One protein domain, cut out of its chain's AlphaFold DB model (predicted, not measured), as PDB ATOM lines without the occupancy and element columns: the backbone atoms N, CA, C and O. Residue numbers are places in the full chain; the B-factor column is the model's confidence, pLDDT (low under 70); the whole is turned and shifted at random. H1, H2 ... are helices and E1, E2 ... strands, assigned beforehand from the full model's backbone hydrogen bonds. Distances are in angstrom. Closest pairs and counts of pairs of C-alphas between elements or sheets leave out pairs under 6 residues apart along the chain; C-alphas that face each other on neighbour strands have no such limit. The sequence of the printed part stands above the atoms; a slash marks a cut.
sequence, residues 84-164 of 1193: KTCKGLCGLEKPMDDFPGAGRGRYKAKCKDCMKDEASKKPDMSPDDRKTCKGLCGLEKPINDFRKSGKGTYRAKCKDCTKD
ATOM      1  N   LYS A  84     204.972 151.876 212.573       69.19
ATOM      2  CA  LYS A  84     205.862 152.475 211.582       69.19
ATOM      3  C   LYS A  84     205.122 152.652 210.253       69.19
ATOM      4  O   LYS A  84     204.239 151.865 209.911       69.19
ATOM      5  N   THR A  85     205.427 153.728 209.529       77.94
ATOM      6  CA  THR A  85     204.755 154.077 208.270       77.94
ATOM      7  C   THR A  85     205.581 153.547 207.126       77.94
ATOM      8  O   THR A  85     206.792 153.784 207.052       77.94
ATOM      9  N   CYS A  86     204.947 152.811 206.227       83.88
ATOM     10  CA  CYS A  86     205.677 152.159 205.165       83.88
ATOM     11  C   CYS A  86     206.086 153.152 204.067       83.88
ATOM     12  O   CYS A  86     205.235 153.646 203.336       83.88
ATOM     13  N   LYS A  87     207.393 153.366 203.854       79.56
ATOM     14  CA  LYS A  87     207.920 154.063 202.659       79.56
ATOM     15  C   LYS A  87     207.911 153.164 201.403       79.56
ATOM     16  O   LYS A  87     208.881 153.142 200.649       79.56
ATOM     17  N   GLY A  88     206.866 152.359 201.226       67.62
ATOM     18  CA  GLY A  88     206.617 151.457 200.091       67.62
ATOM     19  C   GLY A  88     205.182 151.624 199.585       67.62
ATOM     20  O   GLY A  88     204.415 152.354 200.206       67.62
ATOM     21  N   LEU A  89     204.817 150.956 198.485       64.06
ATOM     22  CA  LEU A  89     203.591 151.232 197.703       64.06
ATOM     23  C   LEU A  89     202.286 151.367 198.514       64.06
ATOM     24  O   LEU A  89     201.451 152.199 198.187       64.06
ATOM     25  N   CYS A  90     202.120 150.570 199.566       75.81
ATOM     26  CA  CYS A  90     200.955 150.581 200.445       75.81
ATOM     27  C   CYS A  90     200.820 151.854 201.307       75.81
ATOM     28  O   CYS A  90     199.718 152.161 201.742       75.81
ATOM     29  N   GLY A  91     201.907 152.567 201.626       70.69
ATOM     30  CA  GLY A  91     201.901 153.799 202.437       70.69
ATOM     31  C   GLY A  91     201.482 153.673 203.916       70.69
ATOM     32  O   GLY A  91     201.781 154.567 204.700       70.69
ATOM     33  N   LEU A  92     200.816 152.584 204.321       78.06
ATOM     34  CA  LEU A  92     200.117 152.462 205.609       78.06
ATOM     35  C   LEU A  92     201.017 152.441 206.862       78.06
ATOM     36  O   LEU A  92     202.162 151.973 206.840       78.06
ATOM     37  N   GLU A  93     200.420 152.842 207.990       69.00
ATOM     38  CA  GLU A  93     200.905 152.593 209.352       69.00
ATOM     39  C   GLU A  93     200.578 151.177 209.863       69.00
ATOM     40  O   GLU A  93     199.410 150.806 210.051       69.00
ATOM     41  N   LYS A  94     201.603 150.421 210.253       78.81
ATOM     42  CA  LYS A  94     201.464 149.131 210.961       78.81
ATOM     43  C   LYS A  94     202.373 149.091 212.199       78.81
ATOM     44  O   LYS A  94     203.353 149.816 212.163       78.81
ATOM     45  N   PRO A  95     202.095 148.333 213.278       78.56
ATOM     46  CA  PRO A  95     202.998 148.156 214.435       78.56
ATOM     47  C   PRO A  95     204.501 148.064 214.088       78.56
ATOM     48  O   PRO A  95     204.843 147.548 213.028       78.56
ATOM     49  N   MET A  96     205.420 148.492 214.966       67.75
ATOM     50  CA  MET A  96     206.872 148.273 214.774       67.75
ATOM     51  C   MET A  96     207.202 146.790 214.560       67.75
ATOM     52  O   MET A  96     208.080 146.465 213.760       67.75
ATOM     53  N   ASP A  97     206.452 145.886 215.194       72.44
ATOM     54  CA  ASP A  97     206.554 144.444 214.967       72.44
ATOM     55  C   ASP A  97     206.160 144.021 213.547       72.44
ATOM     56  O   ASP A  97     206.673 143.021 213.050       72.44
ATOM     57  N   ASP A  98     205.357 144.801 212.825       81.38
ATOM     58  CA  ASP A  98     205.114 144.626 211.390       81.38
ATOM     59  C   ASP A  98     206.249 145.204 210.527       81.38
ATOM     60  O   ASP A  98     206.121 145.281 209.307       81.38
ATOM     61  N   PHE A  99     207.395 145.577 211.105       84.56
ATOM     62  CA  PHE A  99     208.603 145.989 210.389       84.56
ATOM     63  C   PHE A  99     209.792 145.103 210.790       84.56
ATOM     64  O   PHE A  99     209.965 144.753 211.953       84.56
ATOM     65  N   PRO A 100     210.664 144.700 209.849       82.94
ATOM     66  CA  PRO A 100     211.827 143.894 210.195       82.94
ATOM     67  C   PRO A 100     212.993 144.767 210.682       82.94
ATOM     68  O   PRO A 100     213.377 145.753 210.038       82.94
ATOM     69  N   GLY A 101     213.602 144.359 211.797       79.81
ATOM     70  CA  GLY A 101     214.801 144.984 212.357       79.81
ATOM     71  C   GLY A 101     215.991 144.981 211.387       79.81
ATOM     72  O   GLY A 101     216.266 143.991 210.702       79.81
ATOM     73  N   ALA A 102     216.729 146.091 211.325       54.56
ATOM     74  CA  ALA A 102     217.972 146.201 210.560       54.56
ATOM     75  C   ALA A 102     219.202 145.808 211.405       54.56
ATOM     76  O   ALA A 102     220.100 145.127 210.894       54.56
ATOM     77  N   GLY A 103     219.197 146.182 212.690       44.75
ATOM     78  CA  GLY A 103     220.271 145.981 213.672       44.75
ATOM     79  C   GLY A 103     220.570 147.275 214.444       44.75
ATOM     80  O   GLY A 103     220.323 148.356 213.919       44.75
ATOM     81  N   ARG A 104     221.083 147.166 215.683       40.09
ATOM     82  CA  ARG A 104     221.275 148.295 216.629       40.09
ATOM     83  C   ARG A 104     220.029 149.198 216.744       40.09
ATOM     84  O   ARG A 104     220.061 150.353 216.336       40.09
ATOM     85  N   GLY A 105     218.912 148.642 217.218       53.41
ATOM     86  CA  GLY A 105     217.647 149.363 217.461       53.41
ATOM     87  C   GLY A 105     216.878 149.838 216.216       53.41
ATOM     88  O   GLY A 105     215.660 149.955 216.253       53.41
ATOM     89  N   ARG A 106     217.542 150.068 215.076       58.16
ATOM     90  CA  ARG A 106     216.894 150.619 213.878       58.16
ATOM     91  C   ARG A 106     216.084 149.551 213.131       58.16
ATOM     92  O   ARG A 106     216.612 148.509 212.738       58.16
ATOM     93  N   TYR A 107     214.808 149.838 212.876       70.94
ATOM     94  CA  TYR A 107     213.906 149.061 212.009       70.94
ATOM     95  C   TYR A 107     213.994 149.547 210.554       70.94
ATOM     96  O   TYR A 107     214.226 150.736 210.315       70.94
ATOM     97  N   LYS A 108     213.757 148.675 209.563       75.50
ATOM     98  CA  LYS A 108     213.741 149.076 208.138       75.50
ATOM     99  C   LYS A 108     212.641 150.109 207.822       75.50
ATOM    100  O   LYS A 108     211.763 150.378 208.636       75.50
ATOM    101  N   ALA A 109     212.725 150.737 206.645       82.25
ATOM    102  CA  ALA A 109     211.841 151.837 206.230       82.25
ATOM    103  C   ALA A 109     210.515 151.397 205.574       82.25
ATOM    104  O   ALA A 109     209.655 152.235 205.316       82.25
ATOM    105  N   LYS A 110     210.347 150.100 205.292       86.94
ATOM    106  CA  LYS A 110     209.150 149.507 204.680       86.94
ATOM    107  C   LYS A 110     208.661 148.348 205.553       86.94
ATOM    108  O   LYS A 110     209.500 147.644 206.127       86.94
ATOM    109  N   CYS A 111     207.343 148.175 205.679       89.81
ATOM    110  CA  CYS A 111     206.755 147.130 206.522       89.81
ATOM    111  C   CYS A 111     206.993 145.737 205.927       89.81
ATOM    112  O   CYS A 111     207.342 145.600 204.752       89.81
ATOM    113  N   LYS A 112     206.813 144.696 206.744       85.31
ATOM    114  CA  LYS A 112     206.951 143.288 206.363       85.31
ATOM    115  C   LYS A 112     206.088 142.965 205.146       85.31
ATOM    116  O   LYS A 112     206.597 142.322 204.242       85.31
ATOM    117  N   ASP A 113     204.852 143.462 205.081       79.25
ATOM    118  CA  ASP A 113     203.943 143.156 203.970       79.25
ATOM    119  C   ASP A 113     204.271 143.938 202.698       79.25
ATOM    120  O   ASP A 113     204.488 143.319 201.672       79.25
ATOM    121  N   CYS A 114     204.499 145.251 202.759       78.88
ATOM    122  CA  CYS A 114     204.973 145.995 201.584       78.88
ATOM    123  C   CYS A 114     206.342 145.503 201.068       78.88
ATOM    124  O   CYS A 114     206.674 145.701 199.903       78.88
ATOM    125  N   MET A 115     207.166 144.882 201.923       75.19
ATOM    126  CA  MET A 115     208.376 144.180 201.482       75.19
ATOM    127  C   MET A 115     208.141 142.728 201.055       75.19
ATOM    128  O   MET A 115     209.025 142.195 200.394       75.19
ATOM    129  N   LYS A 116     206.995 142.102 201.358       69.31
ATOM    130  CA  LYS A 116     206.507 140.936 200.603       69.31
ATOM    131  C   LYS A 116     206.040 141.392 199.222       69.31
ATOM    132  O   LYS A 116     206.475 140.801 198.251       69.31
ATOM    133  N   ASP A 117     205.287 142.486 199.120       57.84
ATOM    134  CA  ASP A 117     204.783 143.031 197.848       57.84
ATOM    135  C   ASP A 117     205.920 143.503 196.918       57.84
ATOM    136  O   ASP A 117     205.860 143.339 195.703       57.84
ATOM    137  N   GLU A 118     207.010 144.047 197.471       54.94
ATOM    138  CA  GLU A 118     208.242 144.332 196.713       54.94
ATOM    139  C   GLU A 118     209.175 143.119 196.548       54.94
ATOM    140  O   GLU A 118     210.102 143.175 195.739       54.94
ATOM    141  N   ALA A 119     208.957 142.025 197.287       49.41
ATOM    142  CA  ALA A 119     209.642 140.748 197.070       49.41
ATOM    143  C   ALA A 119     208.894 139.825 196.095       49.41
ATOM    144  O   ALA A 119     209.541 138.955 195.532       49.41
ATOM    145  N   SER A 120     207.596 140.045 195.858       46.59
ATOM    146  CA  SER A 120     206.789 139.399 194.813       46.59
ATOM    147  C   SER A 120     206.739 140.215 193.515       46.59
ATOM    148  O   SER A 120     206.550 139.649 192.443       46.59
ATOM    149  N   LYS A 121     206.972 141.538 193.575       42.19
ATOM    150  CA  LYS A 121     207.294 142.370 192.394       42.19
ATOM    151  C   LYS A 121     208.761 142.315 191.969       42.19
ATOM    152  O   LYS A 121     209.104 142.795 190.892       42.19
ATOM    153  N   LYS A 122     209.631 141.715 192.781       44.12
ATOM    154  CA  LYS A 122     210.826 141.063 192.245       44.12
ATOM    155  C   LYS A 122     210.394 139.666 191.808       44.12
ATOM    156  O   LYS A 122     209.729 139.016 192.608       44.12
ATOM    157  N   PRO A 123     210.746 139.193 190.603       44.44
ATOM    158  CA  PRO A 123     210.586 137.778 190.305       44.44
ATOM    159  C   PRO A 123     211.401 136.997 191.343       44.44
ATOM    160  O   PRO A 123     212.600 137.253 191.509       44.44
ATOM    161  N   ASP A 124     210.742 136.121 192.101       45.81
ATOM    162  CA  ASP A 124     211.435 135.249 193.048       45.81
ATOM    163  C   ASP A 124     212.218 134.238 192.212       45.81
ATOM    164  O   ASP A 124     211.623 133.397 191.542       45.81
ATOM    165  N   MET A 125     213.540 134.432 192.146       55.44
ATOM    166  CA  MET A 125     214.358 133.810 191.106       55.44
ATOM    167  C   MET A 125     214.235 132.288 191.169       55.44
ATOM    168  O   MET A 125     214.557 131.680 192.200       55.44
ATOM    169  N   SER A 126     213.775 131.707 190.059       66.81
ATOM    170  CA  SER A 126     213.500 130.280 189.899       66.81
ATOM    171  C   SER A 126     214.718 129.440 190.305       66.81
ATOM    172  O   SER A 126     215.851 129.895 190.123       66.81
ATOM    173  N   PRO A 127     214.548 128.194 190.791       65.56
ATOM    174  CA  PRO A 127     215.640 127.224 190.900       65.56
ATOM    175  C   PRO A 127     216.559 127.151 189.664       65.56
ATOM    176  O   PRO A 127     217.760 126.904 189.825       65.56
ATOM    177  N   ASP A 128     216.002 127.409 188.477       67.88
ATOM    178  CA  ASP A 128     216.682 127.404 187.176       67.88
ATOM    179  C   ASP A 128     217.334 128.747 186.795       67.88
ATOM    180  O   ASP A 128     218.226 128.783 185.940       67.88
ATOM    181  N   ASP A 129     216.930 129.854 187.430       77.81
ATOM    182  CA  ASP A 129     217.416 131.193 187.091       77.81
ATOM    183  C   ASP A 129     218.911 131.318 187.382       77.81
ATOM    184  O   ASP A 129     219.428 130.874 188.414       77.81
ATOM    185  N   ARG A 130     219.629 131.974 186.470       81.94
ATOM    186  CA  ARG A 130     221.085 132.102 186.540       81.94
ATOM    187  C   ARG A 130     221.534 133.415 187.163       81.94
ATOM    188  O   ARG A 130     220.853 134.437 187.119       81.94
ATOM    189  N   LYS A 131     222.717 133.368 187.771       82.44
ATOM    190  CA  LYS A 131     223.366 134.506 188.413       82.44
ATOM    191  C   LYS A 131     224.875 134.443 188.215       82.44
ATOM    192  O   LYS A 131     225.513 133.436 188.521       82.44
ATOM    193  N   THR A 132     225.451 135.549 187.764       88.81
ATOM    194  CA  THR A 132     226.897 135.739 187.602       88.81
ATOM    195  C   THR A 132     227.613 135.740 188.959       88.81
ATOM    196  O   THR A 132     227.253 136.490 189.874       88.81
ATOM    197  N   CYS A 133     228.635 134.900 189.115       91.19
ATOM    198  CA  CYS A 133     229.397 134.783 190.354       91.19
ATOM    199  C   CYS A 133     230.428 135.912 190.488       91.19
ATOM    200  O   CYS A 133     231.384 135.978 189.724       91.19
ATOM    201  N   LYS A 134     230.322 136.746 191.532       85.31
ATOM    202  CA  LYS A 134     231.347 137.757 191.884       85.31
ATOM    203  C   LYS A 134     232.514 137.168 192.697       85.31
ATOM    204  O   LYS A 134     233.043 137.810 193.605       85.31
ATOM    205  N   GLY A 135     232.846 135.908 192.424       82.56
ATOM    206  CA  GLY A 135     234.031 135.195 192.904       82.56
ATOM    207  C   GLY A 135     234.981 134.913 191.739       82.56
ATOM    208  O   GLY A 135     234.677 135.271 190.605       82.56
ATOM    209  N   LEU A 136     236.111 134.254 192.005       74.44
ATOM    210  CA  LEU A 136     237.174 134.058 191.007       74.44
ATOM    211  C   LEU A 136     236.733 133.325 189.729       74.44
ATOM    212  O   LEU A 136     237.357 133.521 188.694       74.44
ATOM    213  N   CYS A 137     235.668 132.516 189.767       79.69
ATOM    214  CA  CYS A 137     235.191 131.832 188.565       79.69
ATOM    215  C   CYS A 137     234.474 132.749 187.560       79.69
ATOM    216  O   CYS A 137     234.424 132.401 186.388       79.69
ATOM    217  N   GLY A 138     233.882 133.878 187.980       83.88
ATOM    218  CA  GLY A 138     233.143 134.812 187.110       83.88
ATOM    219  C   GLY A 138     231.856 134.280 186.447       83.88
ATOM    220  O   GLY A 138     231.002 135.073 186.063       83.88
ATOM    221  N   LEU A 139     231.689 132.960 186.322       83.00
ATOM    222  CA  LEU A 139     230.629 132.310 185.548       83.00
ATOM    223  C   LEU A 139     229.216 132.591 186.069       83.00
ATOM    224  O   LEU A 139     228.983 132.747 187.272       83.00
ATOM    225  N   GLU A 140     228.248 132.539 185.155       87.69
ATOM    226  CA  GLU A 140     226.849 132.343 185.517       87.69
ATOM    227  C   GLU A 140     226.591 130.906 185.967       87.69
ATOM    228  O   GLU A 140     226.857 129.948 185.241       87.69
ATOM    229  N   LYS A 141     226.030 130.771 187.167       85.38
ATOM    230  CA  LYS A 141     225.584 129.501 187.747       85.38
ATOM    231  C   LYS A 141     224.106 129.602 188.153       85.38
ATOM    232  O   LYS A 141     223.644 130.722 188.396       85.38
ATOM    233  N   PRO A 142     223.358 128.486 188.236       88.38
ATOM    234  CA  PRO A 142     221.990 128.485 188.760       88.38
ATOM    235  C   PRO A 142     221.927 129.098 190.163       88.38
ATOM    236  O   PRO A 142     222.891 129.002 190.930       88.38
ATOM    237  N   ILE A 143     220.800 129.700 190.543       87.44
ATOM    238  CA  ILE A 143     220.675 130.421 191.820       87.44
ATOM    239  C   ILE A 143     220.973 129.520 193.033       87.44
ATOM    240  O   ILE A 143     221.528 129.972 194.039       87.44
ATOM    241  N   ASN A 144     220.697 128.220 192.892       87.94
ATOM    242  CA  ASN A 144     220.982 127.175 193.870       87.94
ATOM    243  C   ASN A 144     222.478 126.970 194.164       87.94
ATOM    244  O   ASN A 144     222.810 126.517 195.261       87.94
ATOM    245  N   ASP A 145     223.396 127.358 193.277       89.06
ATOM    246  CA  ASP A 145     224.843 127.317 193.544       89.06
ATOM    247  C   ASP A 145     225.301 128.426 194.501       89.06
ATOM    248  O   ASP A 145     226.441 128.419 194.963       89.06
ATOM    249  N   PHE A 146     224.433 129.375 194.859       90.69
ATOM    250  CA  PHE A 146     224.753 130.456 195.786       90.69
ATOM    251  C   PHE A 146     224.261 130.142 197.203       90.69
ATOM    252  O   PHE A 146     223.162 129.637 197.429       90.69
ATOM    253  N   ARG A 147     225.073 130.463 198.217       82.69
ATOM    254  CA  ARG A 147     224.690 130.260 199.625       82.69
ATOM    255  C   ARG A 147     223.663 131.337 200.012       82.69
ATOM    256  O   ARG A 147     224.004 132.524 200.062       82.69
ATOM    257  N   LYS A 148     222.402 130.945 200.247       80.69
ATOM    258  CA  LYS A 148     221.334 131.841 200.733       80.69
ATOM    259  C   LYS A 148     221.721 132.350 202.126       80.69
ATOM    260  O   LYS A 148     222.084 131.562 202.996       80.69
ATOM    261  N   SER A 149     221.752 133.665 202.318       70.25
ATOM    262  CA  SER A 149     222.106 134.266 203.609       70.25
ATOM    263  C   SER A 149     220.914 134.234 204.568       70.25
ATOM    264  O   SER A 149     219.764 134.245 204.133       70.25
ATOM    265  N   GLY A 150     221.170 134.295 205.880       54.22
ATOM    266  CA  GLY A 150     220.125 134.346 206.918       54.22
ATOM    267  C   GLY A 150     219.218 135.590 206.894       54.22
ATOM    268  O   GLY A 150     218.418 135.776 207.801       54.22
ATOM    269  N   LYS A 151     219.338 136.460 205.880       53.91
ATOM    270  CA  LYS A 151     218.404 137.562 205.584       53.91
ATOM    271  C   LYS A 151     217.727 137.390 204.208       53.91
ATOM    272  O   LYS A 151     217.368 138.374 203.567       53.91
ATOM    273  N   GLY A 152     217.592 136.145 203.740       60.47
ATOM    274  CA  GLY A 152     216.849 135.734 202.538       60.47
ATOM    275  C   GLY A 152     217.604 135.860 201.210       60.47
ATOM    276  O   GLY A 152     217.342 135.098 200.284       60.47
ATOM    277  N   THR A 153     218.574 136.770 201.100       73.69
ATOM    278  CA  THR A 153     219.289 137.035 199.842       73.69
ATOM    279  C   THR A 153     220.443 136.060 199.593       73.69
ATOM    280  O   THR A 153     221.245 135.779 200.488       73.69
ATOM    281  N   TYR A 154     220.581 135.576 198.358       83.12
ATOM    282  CA  TYR A 154     221.732 134.778 197.915       83.12
ATOM    283  C   TYR A 154     223.028 135.608 197.905       83.12
ATOM    284  O   TYR A 154     223.048 136.703 197.329       83.12
ATOM    285  N   ARG A 155     224.120 135.088 198.499       84.31
ATOM    286  CA  ARG A 155     225.453 135.740 198.508       84.31
ATOM    287  C   ARG A 155     225.939 136.073 197.082       84.31
ATOM    288  O   ARG A 155     225.443 135.535 196.095       84.31
ATOM    289  N   ALA A 156     226.892 137.002 196.967       86.62
ATOM    290  CA  ALA A 156     227.432 137.453 195.677       86.62
ATOM    291  C   ALA A 156     228.422 136.460 195.029       86.62
ATOM    292  O   ALA A 156     228.590 136.478 193.814       86.62
ATOM    293  N   LYS A 157     229.044 135.592 195.836       88.62
ATOM    294  CA  LYS A 157     229.910 134.478 195.418       88.62
ATOM    295  C   LYS A 157     229.149 133.154 195.554       88.62
ATOM    296  O   LYS A 157     228.329 133.027 196.471       88.62
ATOM    297  N   CYS A 158     229.411 132.188 194.672       92.06
ATOM    298  CA  CYS A 158     228.848 130.840 194.767       92.06
ATOM    299  C   CYS A 158     229.416 130.069 195.979       92.06
ATOM    300  O   CYS A 158     230.349 130.520 196.653       92.06
ATOM    301  N   LYS A 159     228.823 128.909 196.278       89.06
ATOM    302  CA  LYS A 159     229.231 127.994 197.356       89.06
ATOM    303  C   LYS A 159     230.680 127.531 197.193       89.06
ATOM    304  O   LYS A 159     231.379 127.417 198.194       89.06
ATOM    305  N   ASP A 160     231.122 127.327 195.955       83.44
ATOM    306  CA  ASP A 160     232.485 126.903 195.614       83.44
ATOM    307  C   ASP A 160     233.475 128.007 196.019       83.44
ATOM    308  O   ASP A 160     234.167 127.876 197.026       83.44
ATOM    309  N   CYS A 161     233.372 129.183 195.383       84.62
ATOM    310  CA  CYS A 161     234.176 130.382 195.665       84.62
ATOM    311  C   CYS A 161     233.961 131.021 197.058       84.62
ATOM    312  O   CYS A 161     234.358 132.169 197.266       84.62
ATOM    313  N   THR A 162     233.297 130.343 198.001       76.06
ATOM    314  CA  THR A 162     233.271 130.736 199.424       76.06
ATOM    315  C   THR A 162     233.936 129.722 200.355       76.06
ATOM    316  O   THR A 162     234.387 130.127 201.426       76.06
ATOM    317  N   LYS A 163     234.101 128.455 199.948       68.12
ATOM    318  CA  LYS A 163     234.943 127.487 200.677       68.12
ATOM    319  C   LYS A 163     236.430 127.869 200.619       68.12
ATOM    320  O   LYS A 163     237.143 127.704 201.609       68.12
ATOM    321  N   ASP A 164     236.862 128.471 199.513       56.62
ATOM    322  CA  ASP A 164     238.258 128.875 199.264       56.62
ATOM    323  C   ASP A 164     238.710 130.123 200.059       56.62
ATOM    324  O   ASP A 164     239.896 130.461 200.071       56.62
TER     325      ASP A 164
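This is residues 84 to 164 of the 1193 residues of an uncharacterized protein of Rachicladosporium antarcticum (UniProt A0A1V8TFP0). Two small, loosely built lobes stand end to end, joined by a thin bridge whose residues 119 to 124 stand free. The first lobe is mostly loops, with E1, E2 and H1; the second holds two short hairpins, E3 with E4 and E5 with E6, and ends in H2. The printed part has 81 residues, with the order E1 E2 H1 E3 E4 E5 E6 H2; both two-stranded sheets are antiparallel, and the class is mixed, helices and strands, with under half of the residues in named elements. The whole is loose, with a radius of gyration of the C-alphas of 16.0 A, and flat, spanning 45 by 28 by 14 A.

Find C-alpha 93 at (200.905, 152.593, 209.352), where E1, residues 93 to 95, begins. Next come E2, residues 101 to 103, and H1, residues 112 to 120, 12.2 A long. Read on to E3, residues 130 to 132, E4, residues 140 to 142, and E5, residues 146 to 148. E6, residues 154 to 158, is 8.7 A long, and H2, residues 160 to 164, ends at C-alpha 164, (238.258, 128.875, 199.264).

E1 and E2 pair with no named strand, but residues 84 to 85 pair antiparallel with residues 93 to 94 of E1. E1 and H1 are apart. In the hairpin of E3 and E4, N 131 and O 141 are 2.9 A apart, within hydrogen-bond range. In the hairpin of E5 and E6, look for N 155 and O 147, 3.0 A apart. E3 and E6 are near each other. Every O i to N i+4 pair of H1 is within range; H2 has 0 of 1, and 1 of 2 O i to N i+3 pairs.

The C-alphas farthest apart, those of Glu 93 and Asp 164, are 45.4 A apart. The printed part has no cut, and no link between named elements is long. Mean pLDDT of the printed part is 73.4; look for values under 70 at residues 102 to 106 and 116 to 128, among others.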